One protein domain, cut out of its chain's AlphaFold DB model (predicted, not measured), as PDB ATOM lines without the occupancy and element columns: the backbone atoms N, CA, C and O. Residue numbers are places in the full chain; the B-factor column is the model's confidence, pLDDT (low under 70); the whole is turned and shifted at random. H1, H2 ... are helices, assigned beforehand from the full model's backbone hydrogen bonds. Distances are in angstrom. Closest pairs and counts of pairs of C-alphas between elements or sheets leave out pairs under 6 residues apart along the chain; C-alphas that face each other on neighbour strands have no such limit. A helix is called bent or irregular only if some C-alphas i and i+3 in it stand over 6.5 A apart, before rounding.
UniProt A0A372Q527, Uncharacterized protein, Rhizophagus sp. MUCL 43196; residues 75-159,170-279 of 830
ATOM      1  N   SER A  75     171.611 159.722 176.537       40.34
ATOM      2  CA  SER A  75     171.824 159.391 175.118       40.34
ATOM      3  C   SER A  75     171.992 157.882 174.879       40.34
ATOM      4  O   SER A  75     171.399 157.351 173.940       40.34
ATOM      5  N   ARG A  76     172.721 157.159 175.743       36.72
ATOM      6  CA  ARG A  76     172.853 155.690 175.643       36.72
ATOM      7  C   ARG A  76     171.531 154.961 175.897       36.72
ATOM      8  O   ARG A  76     171.169 154.108 175.095       36.72
ATOM      9  N   LEU A  77     170.781 155.364 176.927       36.47
ATOM     10  CA  LEU A  77     169.466 154.787 177.240       36.47
ATOM     11  C   LEU A  77     168.423 155.048 176.136       36.47
ATOM     12  O   LEU A  77     167.587 154.193 175.870       36.47
ATOM     13  N   PHE A  78     168.481 156.200 175.457       39.59
ATOM     14  CA  PHE A  78     167.569 156.525 174.349       39.59
ATOM     15  C   PHE A  78     167.916 155.793 173.046       39.59
ATOM     16  O   PHE A  78     167.021 155.384 172.310       39.59
ATOM     17  N   THR A  79     169.210 155.600 172.767       38.31
ATOM     18  CA  THR A  79     169.667 154.880 171.566       38.31
ATOM     19  C   THR A  79     169.304 153.389 171.649       38.31
ATOM     20  O   THR A  79     168.898 152.810 170.645       38.31
ATOM     21  N   GLU A  80     169.345 152.787 172.845       38.38
ATOM     22  CA  GLU A  80     168.874 151.411 173.090       38.38
ATOM     23  C   GLU A  80     167.348 151.254 172.925       38.38
ATOM     24  O   GLU A  80     166.894 150.224 172.431       38.38
ATOM     25  N   ILE A  81     166.549 152.280 173.254       43.62
ATOM     26  CA  ILE A  81     165.081 152.259 173.087       43.62
ATOM     27  C   ILE A  81     164.664 152.392 171.609       43.62
ATOM     28  O   ILE A  81     163.684 151.774 171.201       43.62
ATOM     29  N   ILE A  82     165.397 153.166 170.796       44.38
ATOM     30  CA  ILE A  82     165.087 153.359 169.363       44.38
ATOM     31  C   ILE A  82     165.580 152.177 168.505       44.38
ATOM     32  O   ILE A  82     164.884 151.772 167.574       44.38
ATOM     33  N   LEU A  83     166.734 151.580 168.831       42.81
ATOM     34  CA  LEU A  83     167.280 150.423 168.103       42.81
ATOM     35  C   LEU A  83     166.556 149.098 168.405       42.81
ATOM     36  O   LEU A  83     166.609 148.184 167.586       42.81
ATOM     37  N   GLY A  84     165.850 148.985 169.536       40.25
ATOM     38  CA  GLY A  84     165.137 147.760 169.927       40.25
ATOM     39  C   GLY A  84     163.925 147.386 169.056       40.25
ATOM     40  O   GLY A  84     163.396 146.288 169.199       40.25
ATOM     41  N   ASP A  85     163.482 148.272 168.157       50.44
ATOM     42  CA  ASP A  85     162.250 148.111 167.364       50.44
ATOM     43  C   ASP A  85     162.508 147.779 165.871       50.44
ATOM     44  O   ASP A  85     161.567 147.456 165.142       50.44
ATOM     45  N   GLU A  86     163.760 147.843 165.392       50.09
ATOM     46  CA  GLU A  86     164.113 147.616 163.973       50.09
ATOM     47  C   GLU A  86     164.011 146.140 163.560       50.09
ATOM     48  O   GLU A  86     163.492 145.833 162.482       50.09
ATOM     49  N   GLU A  87     164.412 145.221 164.443       50.44
ATOM     50  CA  GLU A  87     164.391 143.767 164.202       50.44
ATOM     51  C   GLU A  87     162.950 143.231 164.019       50.44
ATOM     52  O   GLU A  87     162.718 142.255 163.307       50.44
ATOM     53  N   ASN A  88     161.950 143.941 164.560       65.88
ATOM     54  CA  ASN A  88     160.525 143.598 164.471       65.88
ATOM     55  C   ASN A  88     159.863 144.089 163.162       65.88
ATOM     56  O   ASN A  88     158.956 143.447 162.630       65.88
ATOM     57  N   ILE A  89     160.318 145.213 162.590       79.75
ATOM     58  CA  ILE A  89     159.691 145.799 161.390       79.75
ATOM     59  C   ILE A  89     159.963 144.943 160.151       79.75
ATOM     60  O   ILE A  89     159.040 144.696 159.379       79.75
ATOM     61  N   GLN A  90     161.189 144.453 159.961       80.19
ATOM     62  CA  GLN A  90     161.526 143.645 158.785       80.19
ATOM     63  C   GLN A  90     160.785 142.298 158.786       80.19
ATOM     64  O   GLN A  90     160.282 141.861 157.747       80.19
ATOM     65  N   GLU A  91     160.646 141.670 159.956       83.94
ATOM     66  CA  GLU A  91     159.854 140.448 160.105       83.94
ATOM     67  C   GLU A  91     158.361 140.707 159.828       83.94
ATOM     68  O   GLU A  91     157.709 139.913 159.147       83.94
ATOM     69  N   ALA A  92     157.820 141.836 160.303       85.56
ATOM     70  CA  ALA A  92     156.444 142.248 160.030       85.56
ATOM     71  C   ALA A  92     156.202 142.539 158.537       85.56
ATOM     72  O   ALA A  92     155.184 142.117 157.990       85.56
ATOM     73  N   VAL A  93     157.154 143.187 157.857       88.06
ATOM     74  CA  VAL A  93     157.088 143.439 156.409       88.06
ATOM     75  C   VAL A  93     157.045 142.123 155.631       88.06
ATOM     76  O   VAL A  93     156.172 141.952 154.784       88.06
ATOM     77  N   GLU A  94     157.913 141.156 155.940       90.06
ATOM     78  CA  GLU A  94     157.899 139.858 155.246       90.06
ATOM     79  C   GLU A  94     156.647 139.021 155.552       90.06
ATOM     80  O   GLU A  94     156.173 138.283 154.683       90.06
ATOM     81  N   LYS A  95     156.069 139.140 156.756       90.31
ATOM     82  CA  LYS A  95     154.774 138.516 157.086       90.31
ATOM     83  C   LYS A  95     153.656 139.044 156.186       90.31
ATOM     84  O   LYS A  95     152.909 138.240 155.628       90.31
ATOM     85  N   GLU A  96     153.576 140.359 155.998       88.75
ATOM     86  CA  GLU A  96     152.564 140.974 155.131       88.75
ATOM     87  C   GLU A  96     152.829 140.721 153.645       88.75
ATOM     88  O   GLU A  96     151.896 140.447 152.890       88.75
ATOM     89  N   ILE A  97     154.092 140.715 153.212       89.56
ATOM     90  CA  ILE A  97     154.448 140.387 151.826       89.56
ATOM     91  C   ILE A  97     154.008 138.962 151.473       89.56
ATOM     92  O   ILE A  97     153.371 138.771 150.439       89.56
ATOM     93  N   LYS A  98     154.244 137.969 152.342       90.44
ATOM     94  CA  LYS A  98     153.792 136.580 152.117       90.44
ATOM     95  C   LYS A  98     152.280 136.461 151.911       90.44
ATOM     96  O   LYS A  98     151.830 135.540 151.234       90.44
ATOM     97  N   ILE A  99     151.491 137.369 152.487       86.62
ATOM     98  CA  ILE A  99     150.032 137.378 152.345       86.62
ATOM     99  C   ILE A  99     149.599 137.798 150.932       86.62
ATOM    100  O   ILE A  99     148.604 137.260 150.436       86.62
ATOM    101  N   ILE A 100     150.337 138.719 150.306       85.12
ATOM    102  CA  ILE A 100     149.976 139.372 149.035       85.12
ATOM    103  C   ILE A 100     150.842 138.937 147.844       85.12
ATOM    104  O   ILE A 100     150.523 139.277 146.708       85.12
ATOM    105  N   GLN A 101     151.908 138.165 148.075       84.69
ATOM    106  CA  GLN A 101     152.878 137.766 147.047       84.69
ATOM    107  C   GLN A 101     152.264 136.945 145.902       84.69
ATOM    108  O   GLN A 101     152.769 136.990 144.789       84.69
ATOM    109  N   ASN A 102     151.164 136.232 146.156       82.50
ATOM    110  CA  ASN A 102     150.447 135.469 145.127       82.50
ATOM    111  C   ASN A 102     149.387 136.299 144.377       82.50
ATOM    112  O   ASN A 102     148.739 135.771 143.480       82.50
ATOM    113  N   ILE A 103     149.168 137.556 144.780       81.56
ATOM    114  CA  ILE A 103     148.133 138.451 144.236       81.56
ATOM    115  C   ILE A 103     148.764 139.540 143.355       81.56
ATOM    116  O   ILE A 103     148.199 139.908 142.331       81.56
ATOM    117  N   LEU A 104     149.934 140.055 143.745       82.31
ATOM    118  CA  LEU A 104     150.639 141.127 143.037       82.31
ATOM    119  C   LEU A 104     151.819 140.597 142.217       82.31
ATOM    120  O   LEU A 104     152.395 139.558 142.529       82.31
ATOM    121  N   GLU A 105     152.222 141.359 141.201       85.19
ATOM    122  CA  GLU A 105     153.393 141.040 140.383       85.19
ATOM    123  C   GLU A 105     154.678 140.952 141.222       85.19
ATOM    124  O   GLU A 105     154.952 141.798 142.077       85.19
ATOM    125  N   GLU A 106     155.530 139.972 140.916       85.56
ATOM    126  CA  GLU A 106     156.798 139.747 141.622       85.56
ATOM    127  C   GLU A 106     157.698 140.993 141.628       85.56
ATOM    128  O   GLU A 106     158.291 141.339 142.650       85.56
ATOM    129  N   LYS A 107     157.722 141.741 140.518       85.75
ATOM    130  CA  LYS A 107     158.470 143.001 140.400       85.75
ATOM    131  C   LYS A 107     157.986 144.067 141.393       85.75
ATOM    132  O   LYS A 107     158.798 144.830 141.920       85.75
ATOM    133  N   PHE A 108     156.682 144.123 141.659       85.06
ATOM    134  CA  PHE A 108     156.098 145.051 142.626       85.06
ATOM    135  C   PHE A 108     156.520 144.682 144.052       85.06
ATOM    136  O   PHE A 108     156.968 145.540 144.813       85.06
ATOM    137  N   ILE A 109     156.461 143.391 144.386       88.12
ATOM    138  CA  ILE A 109     156.902 142.864 145.681       88.12
ATOM    139  C   ILE A 109     158.395 143.119 145.913       88.12
ATOM    140  O   ILE A 109     158.779 143.581 146.989       88.12
ATOM    141  N   GLU A 110     159.236 142.888 144.906       89.12
ATOM    142  CA  GLU A 110     160.674 143.132 145.024       89.12
ATOM    143  C   GLU A 110     160.984 144.622 145.213       89.12
ATOM    144  O   GLU A 110     161.854 144.985 146.004       89.12
ATOM    145  N   THR A 111     160.203 145.504 144.584       88.62
ATOM    146  CA  THR A 111     160.318 146.956 144.774       88.62
ATOM    147  C   THR A 111     159.961 147.372 146.209       88.62
ATOM    148  O   THR A 111     160.659 148.206 146.796       88.62
ATOM    149  N   ILE A 112     158.933 146.762 146.820       86.88
ATOM    150  CA  ILE A 112     158.604 146.970 148.243       86.88
ATOM    151  C   ILE A 112     159.783 146.537 149.118       86.88
ATOM    152  O   ILE A 112     160.262 147.332 149.929       86.88
ATOM    153  N   ARG A 113     160.286 145.309 148.938       89.88
ATOM    154  CA  ARG A 113     161.415 144.776 149.721       89.88
ATOM    155  C   ARG A 113     162.650 145.657 149.616       89.88
ATOM    156  O   ARG A 113     163.265 145.975 150.632       89.88
ATOM    157  N   HIS A 114     163.005 146.048 148.397       89.06
ATOM    158  CA  HIS A 114     164.151 146.905 148.136       89.06
ATOM    159  C   HIS A 114     164.017 148.251 148.855       89.06
ATOM    160  O   HIS A 114     164.938 148.666 149.552       89.06
ATOM    161  N   THR A 115     162.854 148.899 148.759       86.62
ATOM    162  CA  THR A 115     162.640 150.203 149.404       86.62
ATOM    163  C   THR A 115     162.666 150.096 150.931       86.62
ATOM    164  O   THR A 115     163.228 150.960 151.595       86.62
ATOM    165  N   PHE A 116     162.143 149.009 151.515       87.38
ATOM    166  CA  PHE A 116     162.249 148.783 152.960       87.38
ATOM    167  C   PHE A 116     163.687 148.527 153.428       87.38
ATOM    168  O   PHE A 116     164.059 149.001 154.500       87.38
ATOM    169  N   LYS A 117     164.517 147.847 152.625       86.56
ATOM    170  CA  LYS A 117     165.947 147.660 152.931       86.56
ATOM    171  C   LYS A 117     166.703 148.986 153.013       86.56
ATOM    172  O   LYS A 117     167.625 149.086 153.814       86.56
ATOM    173  N   GLN A 118     166.304 150.001 152.245       83.88
ATOM    174  CA  GLN A 118     166.941 151.321 152.295       83.88
ATOM    175  C   GLN A 118     166.716 152.052 153.626       83.88
ATOM    176  O   GLN A 118     167.499 152.930 153.972       83.88
ATOM    177  N   PHE A 119     165.718 151.665 154.429       82.38
ATOM    178  CA  PHE A 119     165.580 152.189 155.790       82.38
ATOM    179  C   PHE A 119     166.555 151.552 156.787       82.38
ATOM    180  O   PHE A 119     166.671 152.054 157.898       82.38
ATOM    181  N   ASN A 120     167.267 150.475 156.440       75.19
ATOM    182  CA  ASN A 120     168.183 149.820 157.378       75.19
ATOM    183  C   ASN A 120     169.472 150.622 157.591       75.19
ATOM    184  O   ASN A 120     170.109 150.505 158.638       75.19
ATOM    185  N   GLU A 121     169.844 151.466 156.633       75.75
ATOM    186  CA  GLU A 121     171.053 152.274 156.722       75.75
ATOM    187  C   GLU A 121     170.890 153.410 157.743       75.75
ATOM    188  O   GLU A 121     169.822 154.007 157.894       75.75
ATOM    189  N   MET A 122     171.950 153.683 158.507       76.94
ATOM    190  CA  MET A 122     171.947 154.776 159.477       76.94
ATOM    191  C   MET A 122     172.198 156.101 158.743       76.94
ATOM    192  O   MET A 122     173.275 156.234 158.156       76.94
ATOM    193  N   PRO A 123     171.280 157.083 158.811       81.25
ATOM    194  CA  PRO A 123     171.452 158.349 158.110       81.25
ATOM    195  C   PRO A 123     172.548 159.192 158.764       81.25
ATOM    196  O   PRO A 123     172.515 159.463 159.967       81.25
ATOM    197  N   LYS A 124     173.524 159.607 157.958       82.31
ATOM    198  CA  LYS A 124     174.697 160.395 158.357       82.31
ATOM    199  C   LYS A 124     174.702 161.785 157.733       82.31
ATOM    200  O   LYS A 124     175.257 162.708 158.321       82.31
ATOM    201  N   THR A 125     174.084 161.937 156.566       85.19
ATOM    202  CA  THR A 125     174.054 163.185 155.801       85.19
ATOM    203  C   THR A 125     172.629 163.694 155.606       85.19
ATOM    204  O   THR A 125     171.654 162.957 155.766       85.19
ATOM    205  N   PHE A 126     172.491 164.976 155.259       87.31
ATOM    206  CA  PHE A 126     171.189 165.525 154.883       87.31
ATOM    207  C   PHE A 126     170.609 164.868 153.614       87.31
ATOM    208  O   PHE A 126     169.389 164.808 153.472       87.31
ATOM    209  N   GLU A 127     171.444 164.322 152.724       86.69
ATOM    210  CA  GLU A 127     170.961 163.561 151.565       86.69
ATOM    211  C   GLU A 127     170.275 162.270 152.012       86.69
ATOM    212  O   GLU A 127     169.135 162.022 151.629       86.69
ATOM    213  N   ASP A 128     170.884 161.543 152.952       86.38
ATOM    214  CA  ASP A 128     170.296 160.331 153.531       86.38
ATOM    215  C   ASP A 128     168.932 160.635 154.183       86.38
ATOM    216  O   ASP A 128     167.992 159.841 154.116       86.38
ATOM    217  N   TYR A 129     168.785 161.820 154.794       89.19
ATOM    218  CA  TYR A 129     167.502 162.277 155.334       89.19
ATOM    219  C   TYR A 129     166.447 162.492 154.237       89.19
ATOM    220  O   TYR A 129     165.288 162.098 154.405       89.19
ATOM    221  N   LYS A 130     166.830 163.102 153.108       89.62
ATOM    222  CA  LYS A 130     165.939 163.288 151.953       89.62
ATOM    223  C   LYS A 130     165.550 161.952 151.325       89.62
ATOM    224  O   LYS A 130     164.386 161.791 150.947       89.62
ATOM    225  N   ASP A 131     166.466 160.994 151.279       89.00
ATOM    226  CA  ASP A 131     166.198 159.647 150.777       89.00
ATOM    227  C   ASP A 131     165.172 158.922 151.649       89.00
ATOM    228  O   ASP A 131     164.220 158.345 151.127       89.00
ATOM    229  N   ILE A 132     165.258 159.047 152.978       89.31
ATOM    230  CA  ILE A 132     164.247 158.494 153.896       89.31
ATOM    231  C   ILE A 132     162.850 159.062 153.593       89.31
ATOM    232  O   ILE A 132     161.881 158.308 153.472       89.31
ATOM    233  N   VAL A 133     162.734 160.385 153.442       88.44
ATOM    234  CA  VAL A 133     161.456 161.060 153.144       88.44
ATOM    235  C   VAL A 133     160.919 160.666 151.761       88.44
ATOM    236  O   VAL A 133     159.711 160.462 151.577       88.44
ATOM    237  N   SER A 134     161.815 160.536 150.783       89.88
ATOM    238  CA  SER A 134     161.488 160.150 149.411       89.88
ATOM    239  C   SER A 134     161.009 158.703 149.338       89.88
ATOM    240  O   SER A 134     159.984 158.437 148.708       89.88
ATOM    241  N   ASN A 135     161.665 157.793 150.056       88.31
ATOM    242  CA  ASN A 135     161.301 156.382 150.148       88.31
ATOM    243  C   ASN A 135     159.952 156.169 150.846       88.31
ATOM    244  O   ASN A 135     159.130 155.390 150.358       88.31
ATOM    245  N   GLU A 136     159.665 156.908 151.927       89.50
ATOM    246  CA  GLU A 136     158.345 156.904 152.581       89.50
ATOM    247  C   GLU A 136     157.248 157.326 151.587       89.50
ATOM    248  O   GLU A 136     156.232 156.643 151.413       89.50
ATOM    249  N   THR A 137     157.487 158.431 150.876       88.81
ATOM    250  CA  THR A 137     156.546 158.994 149.901       88.81
ATOM    251  C   THR A 137     156.340 158.067 148.702       88.81
ATOM    252  O   THR A 137     155.211 157.910 148.224       88.81
ATOM    253  N   PHE A 138     157.415 157.453 148.208       88.06
ATOM    254  CA  PHE A 138     157.388 156.514 147.093       88.06
ATOM    255  C   PHE A 138     156.569 155.270 147.441       88.06
ATOM    256  O   PHE A 138     155.639 154.943 146.703       88.06
ATOM    257  N   LEU A 139     156.817 154.651 148.603       86.31
ATOM    258  CA  LEU A 139     156.034 153.504 149.075       86.31
ATOM    259  C   LEU A 139     154.553 153.845 149.218       86.31
ATOM    260  O   LEU A 139     153.706 153.086 148.758       86.31
ATOM    261  N   HIS A 140     154.221 155.003 149.795       86.31
ATOM    262  CA  HIS A 140     152.825 155.434 149.923       86.31
ATOM    263  C   HIS A 140     152.136 155.571 148.570       86.31
ATOM    264  O   HIS A 140     151.027 155.070 148.402       86.31
ATOM    265  N   LYS A 141     152.776 156.238 147.603       87.50
ATOM    266  CA  LYS A 141     152.217 156.408 146.253       87.50
ATOM    267  C   LYS A 141     152.047 155.068 145.548       87.50
ATOM    268  O   LYS A 141     150.979 154.802 145.006       87.50
ATOM    269  N   MET A 142     153.078 154.229 145.599       85.69
ATOM    270  CA  MET A 142     153.088 152.925 144.949       85.69
ATOM    271  C   MET A 142     152.008 151.996 145.517       85.69
ATOM    272  O   MET A 142     151.342 151.307 144.754       85.69
ATOM    273  N   ILE A 143     151.794 152.016 146.835       87.69
ATOM    274  CA  ILE A 143     150.791 151.194 147.524       87.69
ATOM    275  C   ILE A 143     149.357 151.716 147.318       87.69
ATOM    276  O   ILE A 143     148.423 150.920 147.244       87.69
ATOM    277  N   ASN A 144     149.148 153.032 147.203       85.56
ATOM    278  CA  ASN A 144     147.800 153.590 147.032       85.56
ATOM    279  C   ASN A 144     147.139 153.158 145.709       85.56
ATOM    280  O   ASN A 144     145.919 153.029 145.672       85.56
ATOM    281  N   ASN A 145     147.911 152.923 144.645       84.69
ATOM    282  CA  ASN A 145     147.374 152.515 143.342       84.69
ATOM    283  C   ASN A 145     146.613 151.173 143.401       84.69
ATOM    284  O   ASN A 145     145.411 151.187 143.139       84.69
ATOM    285  N   PRO A 146     147.223 150.048 143.833       78.25
ATOM    286  CA  PRO A 146     146.507 148.777 143.945       78.25
ATOM    287  C   PRO A 146     145.396 148.807 145.003       78.25
ATOM    288  O   PRO A 146     144.410 148.088 144.861       78.25
ATOM    289  N   ILE A 147     145.500 149.648 146.045       79.94
ATOM    290  CA  ILE A 147     144.391 149.862 146.992       79.94
ATOM    291  C   ILE A 147     143.192 150.488 146.276       79.94
ATOM    292  O   ILE A 147     142.076 150.005 146.437       79.94
ATOM    293  N   ASN A 148     143.411 151.547 145.494       81.25
ATOM    294  CA  ASN A 148     142.339 152.243 144.787       81.25
ATOM    295  C   ASN A 148     141.692 151.348 143.723       81.25
ATOM    296  O   ASN A 148     140.470 151.304 143.650       81.25
ATOM    297  N   GLU A 149     142.487 150.598 142.957       78.75
ATOM    298  CA  GLU A 149     141.979 149.608 141.993       78.75
ATOM    299  C   GLU A 149     141.142 148.530 142.696       78.75
ATOM    300  O   GLU A 149     140.002 148.277 142.315       78.75
ATOM    301  N   SER A 150     141.642 147.986 143.811       78.62
ATOM    302  CA  SER A 150     140.910 146.989 144.602       78.62
ATOM    303  C   SER A 150     139.617 147.539 145.214       78.62
ATOM    304  O   SER A 150     138.671 146.780 145.417       78.62
ATOM    305  N   LEU A 151     139.564 148.834 145.547       75.06
ATOM    306  CA  LEU A 151     138.358 149.501 146.048       75.06
ATOM    307  C   LEU A 151     137.318 149.699 144.940       75.06
ATOM    308  O   LEU A 151     136.142 149.443 145.181       75.06
ATOM    309  N   ILE A 152     137.748 150.080 143.733       74.94
ATOM    310  CA  ILE A 152     136.870 150.206 142.560       74.94
ATOM    311  C   ILE A 152     136.249 148.845 142.219       74.94
ATOM    312  O   ILE A 152     135.029 148.744 142.106       74.94
ATOM    313  N   ASP A 153     137.055 147.779 142.184       69.88
ATOM    314  CA  ASP A 153     136.572 146.410 141.966       69.88
ATOM    315  C   ASP A 153     135.562 145.965 143.042       69.88
ATOM    316  O   ASP A 153     134.578 145.268 142.767       69.88
ATOM    317  N   LEU A 154     135.790 146.360 144.301       74.56
ATOM    318  CA  LEU A 154     134.883 146.062 145.408       74.56
ATOM    319  C   LEU A 154     133.558 146.827 145.304       74.56
ATOM    320  O   LEU A 154     132.528 146.259 145.682       74.56
ATOM    321  N   ASP A 155     133.566 148.055 144.792       69.25
ATOM    322  CA  ASP A 155     132.364 148.865 144.574       69.25
ATOM    323  C   ASP A 155     131.561 148.358 143.365       69.25
ATOM    324  O   ASP A 155     130.353 148.136 143.479       69.25
ATOM    325  N   GLU A 156     132.221 148.043 142.245       65.19
ATOM    326  CA  GLU A 156     131.576 147.435 141.072       65.19
ATOM    327  C   GLU A 156     130.911 146.099 141.436       65.19
ATOM    328  O   GLU A 156     129.744 145.864 141.109       65.19
ATOM    329  N   SER A 157     131.594 145.263 142.226       61.34
ATOM    330  CA  SER A 157     131.058 143.974 142.681       61.34
ATOM    331  C   SER A 157     129.865 144.083 143.646       61.34
ATOM    332  O   SER A 157     129.164 143.088 143.848       61.34
ATOM    333  N   GLN A 158     129.638 145.243 144.278       60.38
ATOM    334  CA  GLN A 158     128.500 145.501 145.174       60.38
ATOM    335  C   GLN A 158     127.260 146.032 144.439       60.38
ATOM    336  O   GLN A 158     126.156 145.908 144.963       60.38
ATOM    337  N   THR A 159     127.426 146.575 143.230       55.84
ATOM    338  CA  THR A 159     126.320 147.104 142.406       55.84
ATOM    339  C   THR A 159     125.625 146.050 141.533       55.84
ATOM    340  O   THR A 159     124.549 146.313 140.997       55.84
ATOM    341  N   THR A 170     133.021 135.776 144.811       70.38
ATOM    342  CA  THR A 170     133.133 135.773 146.278       70.38
ATOM    343  C   THR A 170     134.580 135.561 146.739       70.38
ATOM    344  O   THR A 170     135.008 136.199 147.707       70.38
ATOM    345  N   SER A 171     135.354 134.725 146.036       73.44
ATOM    346  CA  SER A 171     136.801 134.567 146.254       73.44
ATOM    347  C   SER A 171     137.565 135.862 145.958       73.44
ATOM    348  O   SER A 171     138.298 136.331 146.831       73.44
ATOM    349  N   ARG A 172     137.303 136.512 144.814       73.25
ATOM    350  CA  ARG A 172     137.922 137.796 144.425       73.25
ATOM    351  C   ARG A 172     137.721 138.907 145.457       73.25
ATOM    352  O   ARG A 172     138.658 139.607 145.822       73.25
ATOM    353  N   ILE A 173     136.518 139.037 146.015       76.44
ATOM    354  CA  ILE A 173     136.224 140.038 147.060       76.44
ATOM    355  C   ILE A 173     137.015 139.771 148.340       76.44
ATOM    356  O   ILE A 173     137.464 140.703 149.013       76.44
ATOM    357  N   LYS A 174     137.166 138.496 148.712       79.69
ATOM    358  CA  LYS A 174     137.941 138.096 149.889       79.69
ATOM    359  C   LYS A 174     139.431 138.383 149.687       79.69
ATOM    360  O   LYS A 174     140.079 138.849 150.622       79.69
ATOM    361  N   GLU A 175     139.945 138.150 148.483       80.94
ATOM    362  CA  GLU A 175     141.322 138.459 148.092       80.94
ATOM    363  C   GLU A 175     141.586 139.969 148.083       80.94
ATOM    364  O   GLU A 175     142.517 140.406 148.757       80.94
ATOM    365  N   ASN A 176     140.708 140.778 147.480       78.94
ATOM    366  CA  ASN A 176     140.836 142.241 147.457       78.94
ATOM    367  C   ASN A 176     140.787 142.856 148.865       78.94
ATOM    368  O   ASN A 176     141.579 143.738 149.193       78.94
ATOM    369  N   LYS A 177     139.922 142.355 149.761       81.00
ATOM    370  CA  LYS A 177     139.899 142.803 151.169       81.00
ATOM    371  C   LYS A 177     141.189 142.457 151.917       81.00
ATOM    372  O   LYS A 177     141.680 143.270 152.700       81.00
ATOM    373  N   LYS A 178     141.738 141.261 151.682       83.19
ATOM    374  CA  LYS A 178     143.005 140.817 152.281       83.19
ATOM    375  C   LYS A 178     144.176 141.660 151.764       83.19
ATOM    376  O   LYS A 178     144.993 142.110 152.561       83.19
ATOM    377  N   LEU A 179     144.192 141.934 150.460       82.62
ATOM    378  CA  LEU A 179     145.164 142.789 149.788       82.62
ATOM    379  C   LEU A 179     145.161 144.208 150.372       82.62
ATOM    380  O   LEU A 179     146.203 144.684 150.813       82.62
ATOM    381  N   ILE A 180     143.992 144.851 150.467       81.38
ATOM    382  CA  ILE A 180     143.850 146.197 151.049       81.38
ATOM    383  C   ILE A 180     144.336 146.230 152.503       81.38
ATOM    384  O   ILE A 180     145.025 147.171 152.902       81.38
ATOM    385  N   SER A 181     144.001 145.216 153.308       84.25
ATOM    386  CA  SER A 181     144.441 145.138 154.706       84.25
ATOM    387  C   SER A 181     145.967 145.084 154.809       84.25
ATOM    388  O   SER A 181     146.561 145.916 155.494       84.25
ATOM    389  N   SER A 182     146.611 144.155 154.099       84.75
ATOM    390  CA  SER A 182     148.068 143.986 154.148       84.75
ATOM    391  C   SER A 182     148.823 145.183 153.573       84.75
ATOM    392  O   SER A 182     149.819 145.624 154.144       84.75
ATOM    393  N   LEU A 183     148.318 145.791 152.498       87.12
ATOM    394  CA  LEU A 183     148.895 147.007 151.924       87.12
ATOM    395  C   LEU A 183     148.806 148.213 152.876       87.12
ATOM    396  O   LEU A 183     149.762 148.982 152.989       87.12
ATOM    397  N   ASN A 184     147.709 148.362 153.625       85.44
ATOM    398  CA  ASN A 184     147.600 149.400 154.656       85.44
ATOM    399  C   ASN A 184     148.558 149.164 155.834       85.44
ATOM    400  O   ASN A 184     149.130 150.123 156.359       85.44
ATOM    401  N   ILE A 185     148.781 147.905 156.228       84.75
ATOM    402  CA  ILE A 185     149.769 147.559 157.260       84.75
ATOM    403  C   ILE A 185     151.180 147.907 156.774       84.75
ATOM    404  O   ILE A 185     151.918 148.581 157.491       84.75
ATOM    405  N   LEU A 186     151.533 147.561 155.531       85.56
ATOM    406  CA  LEU A 186     152.814 147.940 154.922       85.56
ATOM    407  C   LEU A 186     153.005 149.463 154.879       85.56
ATOM    408  O   LEU A 186     154.080 149.960 155.210       85.56
ATOM    409  N   LYS A 187     151.955 150.230 154.568       87.69
ATOM    410  CA  LYS A 187     151.988 151.699 154.620       87.69
ATOM    411  C   LYS A 187     152.287 152.221 156.029       87.69
ATOM    412  O   LYS A 187     153.102 153.127 156.190       87.69
ATOM    413  N   SER A 188     151.668 151.631 157.052       84.75
ATOM    414  CA  SER A 188     151.927 151.978 158.454       84.75
ATOM    415  C   SER A 188     153.349 151.609 158.891       84.75
ATOM    416  O   SER A 188     153.984 152.377 159.614       84.75
ATOM    417  N   LEU A 189     153.863 150.457 158.451       85.31
ATOM    418  CA  LEU A 189     155.232 150.018 158.733       85.31
ATOM    419  C   LEU A 189     156.262 150.951 158.084       85.31
ATOM    420  O   LEU A 189     157.254 151.286 158.726       85.31
ATOM    421  N   ALA A 190     155.997 151.442 156.868       87.00
ATOM    422  CA  ALA A 190     156.847 152.425 156.196       87.00
ATOM    423  C   ALA A 190     156.922 153.749 156.975       87.00
ATOM    424  O   ALA A 190     158.014 154.276 157.172       87.00
ATOM    425  N   ILE A 191     155.787 154.248 157.489       84.44
ATOM    426  CA  ILE A 191     155.757 155.452 158.342       84.44
ATOM    427  C   ILE A 191     156.594 155.223 159.602       84.44
ATOM    428  O   ILE A 191     157.403 156.073 159.963       84.44
ATOM    429  N   LYS A 192     156.428 154.071 160.269       84.94
ATOM    430  CA  LYS A 192     157.166 153.749 161.500       84.94
ATOM    431  C   LYS A 192     158.677 153.682 161.247       84.94
ATOM    432  O   LYS A 192     159.443 154.285 161.999       84.94
ATOM    433  N   ALA A 193     159.093 152.995 160.182       85.25
ATOM    434  CA  ALA A 193     160.496 152.852 159.799       85.25
ATOM    435  C   ALA A 193     161.134 154.207 159.452       85.25
ATOM    436  O   ALA A 193     162.156 154.580 160.029       85.25
ATOM    437  N   ALA A 194     160.491 154.981 158.573       87.25
ATOM    438  CA  ALA A 194     160.983 156.289 158.158       87.25
ATOM    439  C   ALA A 194     161.036 157.283 159.328       87.25
ATOM    440  O   ALA A 194     162.014 158.012 159.481       87.25
ATOM    441  N   TYR A 195     160.018 157.289 160.194       86.50
ATOM    442  CA  TYR A 195     159.969 158.156 161.371       86.50
ATOM    443  C   TYR A 195     161.119 157.876 162.346       86.50
ATOM    444  O   TYR A 195     161.777 158.812 162.802       86.50
ATOM    445  N   SER A 196     161.403 156.597 162.615       83.56
ATOM    446  CA  SER A 196     162.536 156.193 163.457       83.56
ATOM    447  C   SER A 196     163.862 156.717 162.893       83.56
ATOM    448  O   SER A 196     164.623 157.388 163.591       83.56
ATOM    449  N   LYS A 197     164.104 156.524 161.591       86.12
ATOM    450  CA  LYS A 197     165.352 156.955 160.943       86.12
ATOM    451  C   LYS A 197     165.485 158.478 160.874       86.12
ATOM    452  O   LYS A 197     166.572 159.003 161.115       86.12
ATOM    453  N   ARG A 198     164.384 159.206 160.651       88.81
ATOM    454  CA  ARG A 198     164.360 160.677 160.735       88.81
ATOM    455  C   ARG A 198     164.763 161.178 162.123       88.81
ATOM    456  O   ARG A 198     165.547 162.120 162.209       88.81
ATOM    457  N   LEU A 199     164.273 160.552 163.198       83.25
ATOM    458  CA  LEU A 199     164.692 160.900 164.560       83.25
ATOM    459  C   LEU A 199     166.174 160.603 164.784       83.25
ATOM    460  O   LEU A 199     166.888 161.464 165.296       83.25
ATOM    461  N   THR A 200     166.652 159.438 164.347       84.12
ATOM    462  CA  THR A 200     168.072 159.067 164.428       84.12
ATOM    463  C   THR A 200     168.970 160.105 163.751       84.12
ATOM    464  O   THR A 200     169.961 160.524 164.347       84.12
ATOM    465  N   PHE A 201     168.598 160.596 162.564       88.06
ATOM    466  CA  PHE A 201     169.320 161.683 161.898       88.06
ATOM    467  C   PHE A 201     169.321 162.979 162.718       88.06
ATOM    468  O   PHE A 201     170.378 163.570 162.927       88.06
ATOM    469  N   ILE A 202     168.155 163.418 163.209       85.31
ATOM    470  CA  ILE A 202     168.032 164.667 163.984       85.31
ATOM    471  C   ILE A 202     168.923 164.609 165.231       85.31
ATOM    472  O   ILE A 202     169.673 165.545 165.509       85.31
ATOM    473  N   TYR A 203     168.910 163.482 165.944       81.31
ATOM    474  CA  TYR A 203     169.789 163.263 167.089       81.31
ATOM    475  C   TYR A 203     171.266 163.234 166.702       81.31
ATOM    476  O   TYR A 203     172.094 163.793 167.425       81.31
ATOM    477  N   HIS A 204     171.610 162.598 165.585       83.19
ATOM    478  CA  HIS A 204     172.982 162.564 165.099       83.19
ATOM    479  C   HIS A 204     173.497 163.972 164.766       83.19
ATOM    480  O   HIS A 204     174.583 164.343 165.215       83.19
ATOM    481  N   ALA A 205     172.697 164.782 164.068       81.88
ATOM    482  CA  ALA A 205     173.034 166.155 163.713       81.88
ATOM    483  C   ALA A 205     173.190 167.054 164.954       81.88
ATOM    484  O   ALA A 205     174.172 167.790 165.060       81.88
ATOM    485  N   LEU A 206     172.285 166.959 165.934       79.06
ATOM    486  CA  LEU A 206     172.351 167.751 167.171       79.06
ATOM    487  C   LEU A 206     173.559 167.393 168.051       79.06
ATOM    488  O   LEU A 206     174.207 168.279 168.613       79.06
ATOM    489  N   ASN A 207     173.915 166.110 168.139       79.44
ATOM    490  CA  ASN A 207     174.998 165.645 169.012       79.44
ATOM    491  C   ASN A 207     176.380 165.617 168.340       79.44
ATOM    492  O   ASN A 207     177.387 165.422 169.020       79.44
ATOM    493  N   SER A 208     176.462 165.821 167.023       76.12
ATOM    494  CA  SER A 208     177.739 165.836 166.309       76.12
ATOM    495  C   SER A 208     178.573 167.073 166.652       76.12
ATOM    496  O   SER A 208     178.050 168.182 166.785       76.12
ATOM    497  N   SER A 209     179.892 166.904 166.749       71.69
ATOM    498  CA  SER A 209     180.844 168.020 166.796       71.69
ATOM    499  C   SER A 209     181.016 168.703 165.434       71.69
ATOM    500  O   SER A 209     181.493 169.832 165.384       71.69
ATOM    501  N   ASN A 210     180.594 168.059 164.340       76.88
ATOM    502  CA  ASN A 210     180.772 168.528 162.968       76.88
ATOM    503  C   ASN A 210     179.427 168.794 162.266       76.88
ATOM    504  O   ASN A 210     179.089 168.217 161.234       76.88
ATOM    505  N   LYS A 211     178.617 169.662 162.881       82.50
ATOM    506  CA  LYS A 211     177.253 169.998 162.434       82.50
ATOM    507  C   LYS A 211     177.224 170.674 161.058       82.50
ATOM    508  O   LYS A 211     176.314 170.428 160.271       82.50
ATOM    509  N   LYS A 212     178.244 171.496 160.770       79.31
ATOM    510  CA  LYS A 212     178.430 172.194 159.488       79.31
ATOM    511  C   LYS A 212     178.544 171.200 158.336       79.31
ATOM    512  O   LYS A 212     177.818 171.335 157.361       79.31
ATOM    513  N   GLU A 213     179.386 170.178 158.467       78.12
ATOM    514  CA  GLU A 213     179.558 169.174 157.413       78.12
ATOM    515  C   GLU A 213     178.308 168.299 157.246       78.12
ATOM    516  O   GLU A 213     177.906 168.018 156.128       78.12
ATOM    517  N   ILE A 214     177.602 167.945 158.320       81.50
ATOM    518  CA  ILE A 214     176.376 167.129 158.208       81.50
ATOM    519  C   ILE A 214     175.249 167.863 157.459       81.50
ATOM    520  O   ILE A 214     174.524 167.244 156.679       81.50
ATOM    521  N   LEU A 215     175.097 169.172 157.689       82.19
ATOM    522  CA  LEU A 215     173.969 169.963 157.177       82.19
ATOM    523  C   LEU A 215     174.293 170.713 155.870       82.19
ATOM    524  O   LEU A 215     173.399 170.932 155.053       82.19
ATOM    525  N   PHE A 216     175.561 171.074 155.645       79.81
ATOM    526  CA  PHE A 216     176.013 171.895 154.512       79.81
ATOM    527  C   PHE A 216     177.116 171.231 153.654       79.81
ATOM    528  O   PHE A 216     177.735 171.925 152.849       79.81
ATOM    529  N   SER A 217     177.351 169.913 153.771       62.94
ATOM    530  CA  SER A 217     178.477 169.158 153.156       62.94
ATOM    531  C   SER A 217     178.717 169.380 151.661       62.94
ATOM    532  O   SER A 217     179.854 169.258 151.220       62.94
ATOM    533  N   ASN A 218     177.682 169.711 150.888       61.09
ATOM    534  CA  ASN A 218     177.750 169.800 149.423       61.09
ATOM    535  C   ASN A 218     177.605 171.231 148.885       61.09
ATOM    536  O   ASN A 218     177.418 171.438 147.688       61.09
ATOM    537  N   THR A 219     177.669 172.223 149.768       61.78
ATOM    538  CA  THR A 219     177.413 173.619 149.410       61.78
ATOM    539  C   THR A 219     178.704 174.253 148.909       61.78
ATOM    540  O   THR A 219     179.682 174.322 149.656       61.78
ATOM    541  N   GLN A 220     178.725 174.747 147.668       67.06
ATOM    542  CA  GLN A 220     179.800 175.648 147.250       67.06
ATOM    543  C   GLN A 220     179.808 176.860 148.181       67.06
ATOM    544  O   GLN A 220     178.759 177.349 148.594       67.06
ATOM    545  N   PHE A 221     180.994 177.327 148.557       67.56
ATOM    546  CA  PHE A 221     181.127 178.397 149.536       67.56
ATOM    547  C   PHE A 221     180.855 179.768 148.887       67.56
ATOM    548  O   PHE A 221     181.763 180.561 148.672       67.56
ATOM    549  N   THR A 222     179.594 180.015 148.518       66.38
ATOM    550  CA  THR A 222     179.073 181.256 147.923       66.38
ATOM    551  C   THR A 222     177.773 181.671 148.617       66.38
ATOM    552  O   THR A 222     177.067 180.839 149.187       66.38
ATOM    553  N   GLU A 223     177.432 182.964 148.587       65.00
ATOM    554  CA  GLU A 223     176.257 183.485 149.307       65.00
ATOM    555  C   GLU A 223     174.959 182.882 148.758       65.00
ATOM    556  O   GLU A 223     174.055 182.528 149.518       65.00
ATOM    557  N   GLU A 224     174.884 182.728 147.437       72.25
ATOM    558  CA  GLU A 224     173.746 182.121 146.751       72.25
ATOM    559  C   GLU A 224     173.570 180.650 147.136       72.25
ATOM    560  O   GLU A 224     172.461 180.249 147.495       72.25
ATOM    561  N   GLU A 225     174.646 179.856 147.141       74.00
ATOM    562  CA  GLU A 225     174.552 178.420 147.418       74.00
ATOM    563  C   GLU A 225     174.321 178.150 148.917       74.00
ATOM    564  O   GLU A 225     173.501 177.299 149.260       74.00
ATOM    565  N   ILE A 226     174.906 178.947 149.827       70.44
ATOM    566  CA  ILE A 226     174.601 178.903 151.276       70.44
ATOM    567  C   ILE A 226     173.124 179.212 151.529       70.44
ATOM    568  O   ILE A 226     172.447 178.505 152.283       70.44
ATOM    569  N   ASN A 227     172.590 180.256 150.889       76.25
ATOM    570  CA  ASN A 227     171.179 180.601 151.018       76.25
ATOM    571  C   ASN A 227     170.262 179.545 150.384       76.25
ATOM    572  O   ASN A 227     169.178 179.295 150.915       76.25
ATOM    573  N   LYS A 228     170.674 178.915 149.281       83.62
ATOM    574  CA  LYS A 228     169.937 177.826 148.628       83.62
ATOM    575  C   LYS A 228     169.886 176.575 149.505       83.62
ATOM    576  O   LYS A 228     168.786 176.101 149.784       83.62
ATOM    577  N   GLN A 229     171.020 176.124 150.036       82.94
ATOM    578  CA  GLN A 229     171.074 174.993 150.965       82.94
ATOM    579  C   GLN A 229     170.257 175.266 152.234       82.94
ATOM    580  O   GLN A 229     169.519 174.402 152.704       82.94
ATOM    581  N   PHE A 230     170.310 176.491 152.768       82.38
ATOM    582  CA  PHE A 230     169.469 176.886 153.899       82.38
ATOM    583  C   PHE A 230     167.972 176.793 153.577       82.38
ATOM    584  O   PHE A 230     167.198 176.303 154.399       82.38
ATOM    585  N   ARG A 231     167.545 177.240 152.386       84.50
ATOM    586  CA  ARG A 231     166.146 177.101 151.947       84.50
ATOM    587  C   ARG A 231     165.745 175.633 151.860       84.50
ATOM    588  O   ARG A 231     164.649 175.302 152.302       84.50
ATOM    589  N   GLU A 232     166.616 174.768 151.344       84.00
ATOM    590  CA  GLU A 232     166.365 173.327 151.315       84.00
ATOM    591  C   GLU A 232     166.210 172.760 152.728       84.00
ATOM    592  O   GLU A 232     165.178 172.172 153.026       84.00
ATOM    593  N   LEU A 233     167.149 173.017 153.638       81.94
ATOM    594  CA  LEU A 233     167.056 172.579 155.036       81.94
ATOM    595  C   LEU A 233     165.781 173.095 155.729       81.94
ATOM    596  O   LEU A 233     165.108 172.348 156.445       81.94
ATOM    597  N   ALA A 234     165.391 174.348 155.481       79.56
ATOM    598  CA  ALA A 234     164.173 174.935 156.033       79.56
ATOM    599  C   ALA A 234     162.892 174.244 155.529       79.56
ATOM    600  O   ALA A 234     161.916 174.153 156.274       79.56
ATOM    601  N   LEU A 235     162.876 173.700 154.305       81.94
ATOM    602  CA  LEU A 235     161.724 172.940 153.801       81.94
ATOM    603  C   LEU A 235     161.454 171.665 154.608       81.94
ATOM    604  O   LEU A 235     160.297 171.243 154.674       81.94
ATOM    605  N   TYR A 236     162.485 171.087 155.228       82.81
ATOM    606  CA  TYR A 236     162.382 169.849 156.000       82.81
ATOM    607  C   TYR A 236     162.286 170.090 157.510       82.81
ATOM    608  O   TYR A 236     161.533 169.384 158.177       82.81
ATOM    609  N   PHE A 237     163.000 171.083 158.051       80.62
ATOM    610  CA  PHE A 237     163.167 171.239 159.504       80.62
ATOM    611  C   PHE A 237     162.456 172.449 160.123       80.62
ATOM    612  O   PHE A 237     162.349 172.509 161.346       80.62
ATOM    613  N   HIS A 238     161.919 173.386 159.329       78.50
ATOM    614  CA  HIS A 238     161.174 174.525 159.882       78.50
ATOM    615  C   HIS A 238     159.977 174.044 160.718       78.50
ATOM    616  O   HIS A 238     159.299 173.077 160.358       78.50
ATOM    617  N   SER A 239     159.679 174.738 161.817       69.62
ATOM    618  CA  SER A 239     158.606 174.377 162.753       69.62
ATOM    619  C   SER A 239     157.247 174.237 162.053       69.62
ATOM    620  O   SER A 239     156.559 173.241 162.240       69.62
ATOM    621  N   ASP A 240     156.886 175.151 161.150       68.25
ATOM    622  CA  ASP A 240     155.660 175.049 160.330       68.25
ATOM    623  C   ASP A 240     155.570 173.788 159.453       68.25
ATOM    624  O   ASP A 240     154.479 173.372 159.052       68.25
ATOM    625  N   LYS A 241     156.712 173.180 159.119       73.56
ATOM    626  CA  LYS A 241     156.793 171.967 158.301       73.56
ATOM    627  C   LYS A 241     156.732 170.724 159.179       73.56
ATOM    628  O   LYS A 241     155.878 169.867 158.962       73.56
ATOM    629  N   THR A 242     157.559 170.676 160.217       73.19
ATOM    630  CA  THR A 242     157.642 169.547 161.155       73.19
ATOM    631  C   THR A 242     156.426 169.445 162.080       73.19
ATOM    632  O   THR A 242     156.078 168.350 162.512       73.19
ATOM    633  N   ASN A 243     155.697 170.539 162.326       71.81
ATOM    634  CA  ASN A 243     154.481 170.537 163.149       71.81
ATOM    635  C   ASN A 243     153.206 170.175 162.376       71.81
ATOM    636  O   ASN A 243     152.155 169.994 162.996       71.81
ATOM    637  N   ARG A 244     153.264 170.069 161.041       74.69
ATOM    638  CA  ARG A 244     152.082 169.802 160.217       74.69
ATOM    639  C   ARG A 244     151.755 168.303 160.202       74.69
ATOM    640  O   ARG A 244     152.521 167.538 159.611       74.69
ATOM    641  N   PRO A 245     150.616 167.873 160.777       69.25
ATOM    642  CA  PRO A 245     150.249 166.462 160.809       69.25
ATOM    643  C   PRO A 245     150.029 165.915 159.394       69.25
ATOM    644  O   PRO A 245     149.672 166.657 158.476       69.25
ATOM    645  N   ASN A 246     150.207 164.602 159.238       66.56
ATOM    646  CA  ASN A 246     150.030 163.869 157.976       66.56
ATOM    647  C   ASN A 246     150.980 164.306 156.846       66.56
ATOM    648  O   ASN A 246     150.636 164.194 155.669       66.56
ATOM    649  N   THR A 247     152.171 164.801 157.189       74.31
ATOM    650  CA  THR A 247     153.246 165.049 156.220       74.31
ATOM    651  C   THR A 247     154.419 164.088 156.455       74.31
ATOM    652  O   THR A 247     154.690 163.754 157.611       74.31
ATOM    653  N   PRO A 248     155.159 163.680 155.407       73.31
ATOM    654  CA  PRO A 248     156.348 162.822 155.537       73.31
ATOM    655  C   PRO A 248     157.499 163.410 156.370       73.31
ATOM    656  O   PRO A 248     158.500 162.747 156.595       73.31
ATOM    657  N   ILE A 249     157.386 164.662 156.815       82.12
ATOM    658  CA  ILE A 249     158.378 165.385 157.630       82.12
ATOM    659  C   ILE A 249     157.831 165.749 159.018       82.12
ATOM    660  O   ILE A 249     158.506 166.399 159.809       82.12
ATOM    661  N   TRP A 250     156.615 165.301 159.337       81.44
ATOM    662  CA  TRP A 250     155.957 165.552 160.613       81.44
ATOM    663  C   TRP A 250     156.703 164.910 161.789       81.44
ATOM    664  O   TRP A 250     157.137 163.756 161.694       81.44
ATOM    665  N   LEU A 251     156.789 165.644 162.902       76.81
ATOM    666  CA  LEU A 251     157.285 165.199 164.202       76.81
ATOM    667  C   LEU A 251     156.141 165.133 165.222       76.81
ATOM    668  O   LEU A 251     155.327 166.051 165.340       76.81
ATOM    669  N   GLN A 252     156.095 164.039 165.985       74.88
ATOM    670  CA  GLN A 252     155.119 163.867 167.062       74.88
ATOM    671  C   GLN A 252     155.351 164.895 168.176       74.88
ATOM    672  O   GLN A 252     156.468 165.374 168.355       74.88
ATOM    673  N   GLU A 253     154.311 165.187 168.967       68.38
ATOM    674  CA  GLU A 253     154.336 166.204 170.037       68.38
ATOM    675  C   GLU A 253     155.549 166.072 170.971       68.38
ATOM    676  O   GLU A 253     156.185 167.061 171.318       68.38
ATOM    677  N   THR A 254     155.922 164.836 171.306       68.88
ATOM    678  CA  THR A 254     157.057 164.507 172.179       68.88
ATOM    679  C   THR A 254     158.427 164.844 171.583       68.88
ATOM    680  O   THR A 254     159.397 164.955 172.325       68.88
ATOM    681  N   HIS A 255     158.516 165.031 170.266       73.56
ATOM    682  CA  HIS A 255     159.762 165.239 169.522       73.56
ATOM    683  C   HIS A 255     159.825 166.595 168.795       73.56
ATOM    684  O   HIS A 255     160.846 166.912 168.188       73.56
ATOM    685  N   LYS A 256     158.776 167.431 168.871       71.38
ATOM    686  CA  LYS A 256     158.732 168.762 168.227       71.38
ATOM    687  C   LYS A 256     159.875 169.685 168.652       71.38
ATOM    688  O   LYS A 256     160.407 170.440 167.834       71.38
ATOM    689  N   ASN A 257     160.279 169.596 169.920       67.62
ATOM    690  CA  ASN A 257     161.381 170.395 170.455       67.62
ATOM    691  C   ASN A 257     162.707 170.077 169.746       67.62
ATOM    692  O   ASN A 257     163.472 170.997 169.493       67.62
ATOM    693  N   LEU A 258     162.931 168.823 169.337       69.31
ATOM    694  CA  LEU A 258     164.154 168.405 168.638       69.31
ATOM    695  C   LEU A 258     164.238 168.993 167.227       69.31
ATOM    696  O   LEU A 258     165.298 169.448 166.808       69.31
ATOM    697  N   GLY A 259     163.119 169.019 166.493       70.25
ATOM    698  CA  GLY A 259     163.068 169.664 165.175       70.25
ATOM    699  C   GLY A 259     163.301 171.172 165.268       70.25
ATOM    700  O   GLY A 259     164.035 171.738 164.463       70.25
ATOM    701  N   THR A 260     162.736 171.806 166.297       70.94
ATOM    702  CA  THR A 260     162.930 173.238 166.569       70.94
ATOM    703  C   THR A 260     164.382 173.552 166.937       70.94
ATOM    704  O   THR A 260     164.961 174.501 166.416       70.94
ATOM    705  N   GLU A 261     164.991 172.732 167.793       74.00
ATOM    706  CA  GLU A 261     166.392 172.860 168.199       74.00
ATOM    707  C   GLU A 261     167.344 172.699 167.007       74.00
ATOM    708  O   GLU A 261     168.233 173.527 166.807       74.00
ATOM    709  N   LEU A 262     167.112 171.696 166.153       77.56
ATOM    710  CA  LEU A 262     167.903 171.502 164.938       77.56
ATOM    711  C   LEU A 262     167.755 172.684 163.972       77.56
ATOM    712  O   LEU A 262     168.731 173.099 163.350       77.56
ATOM    713  N   PHE A 263     166.557 173.259 163.868       74.56
ATOM    714  CA  PHE A 263     166.322 174.421 163.018       74.56
ATOM    715  C   PHE A 263     167.063 175.673 163.509       74.56
ATOM    716  O   PHE A 263     167.636 176.394 162.693       74.56
ATOM    717  N   PHE A 264     167.143 175.902 164.824       71.25
ATOM    718  CA  PHE A 264     167.964 176.987 165.372       71.25
ATOM    719  C   PHE A 264     169.455 176.794 165.086       71.25
ATOM    720  O   PHE A 264     170.119 177.740 164.670       71.25
ATOM    721  N   VAL A 265     169.959 175.562 165.206       72.56
ATOM    722  CA  VAL A 265     171.336 175.219 164.818       72.56
ATOM    723  C   VAL A 265     171.591 175.514 163.333       72.56
ATOM    724  O   VAL A 265     172.652 176.022 162.976       72.56
ATOM    725  N   ILE A 266     170.624 175.238 162.452       72.94
ATOM    726  CA  ILE A 266     170.724 175.541 161.014       72.94
ATOM    727  C   ILE A 266     170.802 177.056 160.761       72.94
ATOM    728  O   ILE A 266     171.586 177.486 159.911       72.94
ATOM    729  N   ILE A 267     170.024 177.868 161.487       64.19
ATOM    730  CA  ILE A 267     170.073 179.339 161.398       64.19
ATOM    731  C   ILE A 267     171.442 179.857 161.845       64.19
ATOM    732  O   ILE A 267     172.079 180.604 161.106       64.19
ATOM    733  N   GLU A 268     171.919 179.412 163.009       73.94
ATOM    734  CA  GLU A 268     173.218 179.817 163.556       73.94
ATOM    735  C   GLU A 268     174.366 179.462 162.597       73.94
ATOM    736  O   GLU A 268     175.231 180.288 162.305       73.94
ATOM    737  N   LEU A 269     174.350 178.251 162.028       73.69
ATOM    738  CA  LEU A 269     175.348 177.830 161.045       73.69
ATOM    739  C   LEU A 269     175.297 178.668 159.766       73.69
ATOM    740  O   LEU A 269     176.350 179.019 159.243       73.69
ATOM    741  N   LYS A 270     174.106 179.013 159.266       77.69
ATOM    742  CA  LYS A 270     173.953 179.877 158.090       77.69
ATOM    743  C   LYS A 270     174.565 181.258 158.335       77.69
ATOM    744  O   LYS A 270     175.294 181.758 157.483       77.69
ATOM    745  N   GLU A 271     174.268 181.871 159.477       71.06
ATOM    746  CA  GLU A 271     174.811 183.183 159.832       71.06
ATOM    747  C   GLU A 271     176.334 183.137 159.959       71.06
ATOM    748  O   GLU A 271     177.016 183.979 159.376       71.06
ATOM    749  N   ASN A 272     176.871 182.107 160.619       74.25
ATOM    750  CA  ASN A 272     178.313 181.893 160.718       74.25
ATOM    751  C   ASN A 272     178.959 181.708 159.336       74.25
ATOM    752  O   ASN A 272     179.956 182.355 159.046       74.25
ATOM    753  N   LEU A 273     178.360 180.915 158.440       67.94
ATOM    754  CA  LEU A 273     178.863 180.715 157.075       67.94
ATOM    755  C   LEU A 273     178.833 181.992 156.230       67.94
ATOM    756  O   LEU A 273     179.766 182.242 155.473       67.94
ATOM    757  N   LEU A 274     177.776 182.800 156.341       61.88
ATOM    758  CA  LEU A 274     177.683 184.079 155.634       61.88
ATOM    759  C   LEU A 274     178.653 185.117 156.202       61.88
ATOM    760  O   LEU A 274     179.149 185.950 155.451       61.88
ATOM    761  N   ASN A 275     178.938 185.069 157.503       67.50
ATOM    762  CA  ASN A 275     179.956 185.910 158.124       67.50
ATOM    763  C   ASN A 275     181.366 185.476 157.703       67.50
ATOM    764  O   ASN A 275     182.128 186.331 157.262       67.50
ATOM    765  N   ASP A 276     181.670 184.173 157.724       65.12
ATOM    766  CA  ASP A 276     182.921 183.604 157.201       65.12
ATOM    767  C   ASP A 276     183.103 183.977 155.717       65.12
ATOM    768  O   ASP A 276     184.190 184.352 155.286       65.12
ATOM    769  N   LEU A 277     182.029 183.915 154.917       52.41
ATOM    770  CA  LEU A 277     182.050 184.293 153.504       52.41
ATOM    771  C   LEU A 277     182.249 185.796 153.322       52.41
ATOM    772  O   LEU A 277     183.015 186.195 152.456       52.41
ATOM    773  N   LYS A 278     181.600 186.641 154.128       59.50
ATOM    774  CA  LYS A 278     181.852 188.087 154.119       59.50
ATOM    775  C   LYS A 278     183.298 188.388 154.486       59.50
ATOM    776  O   LYS A 278     183.901 189.241 153.848       59.50
ATOM    777  N   GLU A 279     183.869 187.670 155.449       51.88
ATOM    778  CA  GLU A 279     185.277 187.791 155.821       51.88
ATOM    779  C   GLU A 279     186.201 187.314 154.685       51.88
ATOM    780  O   GLU A 279     187.195 187.972 154.393       51.88
TER     781      GLU A 279
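AT A GLANCE: This is residues 75 to 159 and 170 to 279 of the 830 residues of an uncharacterized protein of Rhizophagus sp. MUCL 43196 (UniProt A0A372Q527). The longest helix, H5, runs side by side with the long H4, and with the shorter H2 and H3 packed along them they make a long up-and-down bundle of four, each helix running against the one before it in the chain. Where H5 ends, a smaller group extends the long axis: H7 and H9 side by side, with the short H6 and H8; H1 lies beside H5 with few contacts. The printed part has 195 residues with nine named helices, H1 to H9 in chain order, and no named strand: its class is all helix. It is loose, with a radius of gyration of the C-alphas of 20.3 A, and only just a rod, spanning 74 by 37 by 31 A.

IN THESE COORDINATES: Find C-alpha 170 at (133.133, 135.773, 146.278); from there H5 runs 56.2 A to C-alpha 207 at (174.998, 165.645, 169.012). H4 covers residues 126 to 159, 50.1 A. Look earlier for H1 at residues 75 to 83, H2 at 86 to 100 and H3 at 106 to 120. After H5 come H6, residues 211 to 216, H7, 223 to 237, and H8, 239 to 242. H9, residues 253 to 279, is 40.3 A long and ends at C-alpha 279, (185.277, 187.791, 155.821); it is irregular, with C-alphas 254 and 257 7.5 A apart.

HOW THE PARTS SIT: Start at the hub, H5, which touches five helices. H4 touches it, closest at the C-alphas of Ile 147 and Ile 180, 5.5 A, at a shallow tilt of 16 degrees, opposite ways. Residues 178 to 193 of H5 touch H2, closest at the C-alphas of Glu 96 and Ser 182, 5.5 A. H3 touches H5 at the C-alphas of Phe 119 and Ala 193, 6.5 A, and forms a hairpin with H4, at a tilt of 35.0 degrees, only just steep. H1 is close to H5 but not clearly touching. H5 and H6 touch only at the corner, only just, with 3 pairs of C-alphas within 8 A. H9 touches H5 at the C-alphas of Leu 206 and Leu 262, 6.2 A, at a steep tilt of 48 degrees. H7 touches H9 at the C-alphas of Phe 237 and Phe 263, 5.7 A, at a shallow tilt of 2 degrees, opposite ways. H8 touches H9 at the C-alphas of Ser 239 and Thr 260, 5.9 A. In the backbones of H1, H5 and H6 every O i to N i+4 pair is within hydrogen-bond range; the counts are 8 of 11 in H2, 9 of 11 in H3, 28 of 30 in H4, 10 of 11 in H7 and 20 of 23 in H9, and H8 is too short for such a pair.

THE WHOLE: The C-alphas farthest apart, those of Thr 170 and Glu 279, are 74.3 A apart. Residues 160 to 169 are not printed, and C-alphas 159 and 170 stand 13.8 A apart across this cut. Of the links that are printed whole, none is long. Mean pLDDT of the printed part is 76.5; 43 residues are under 70, among them 75 to 88, 155 to 159, 217 to 223 and 273 to 279.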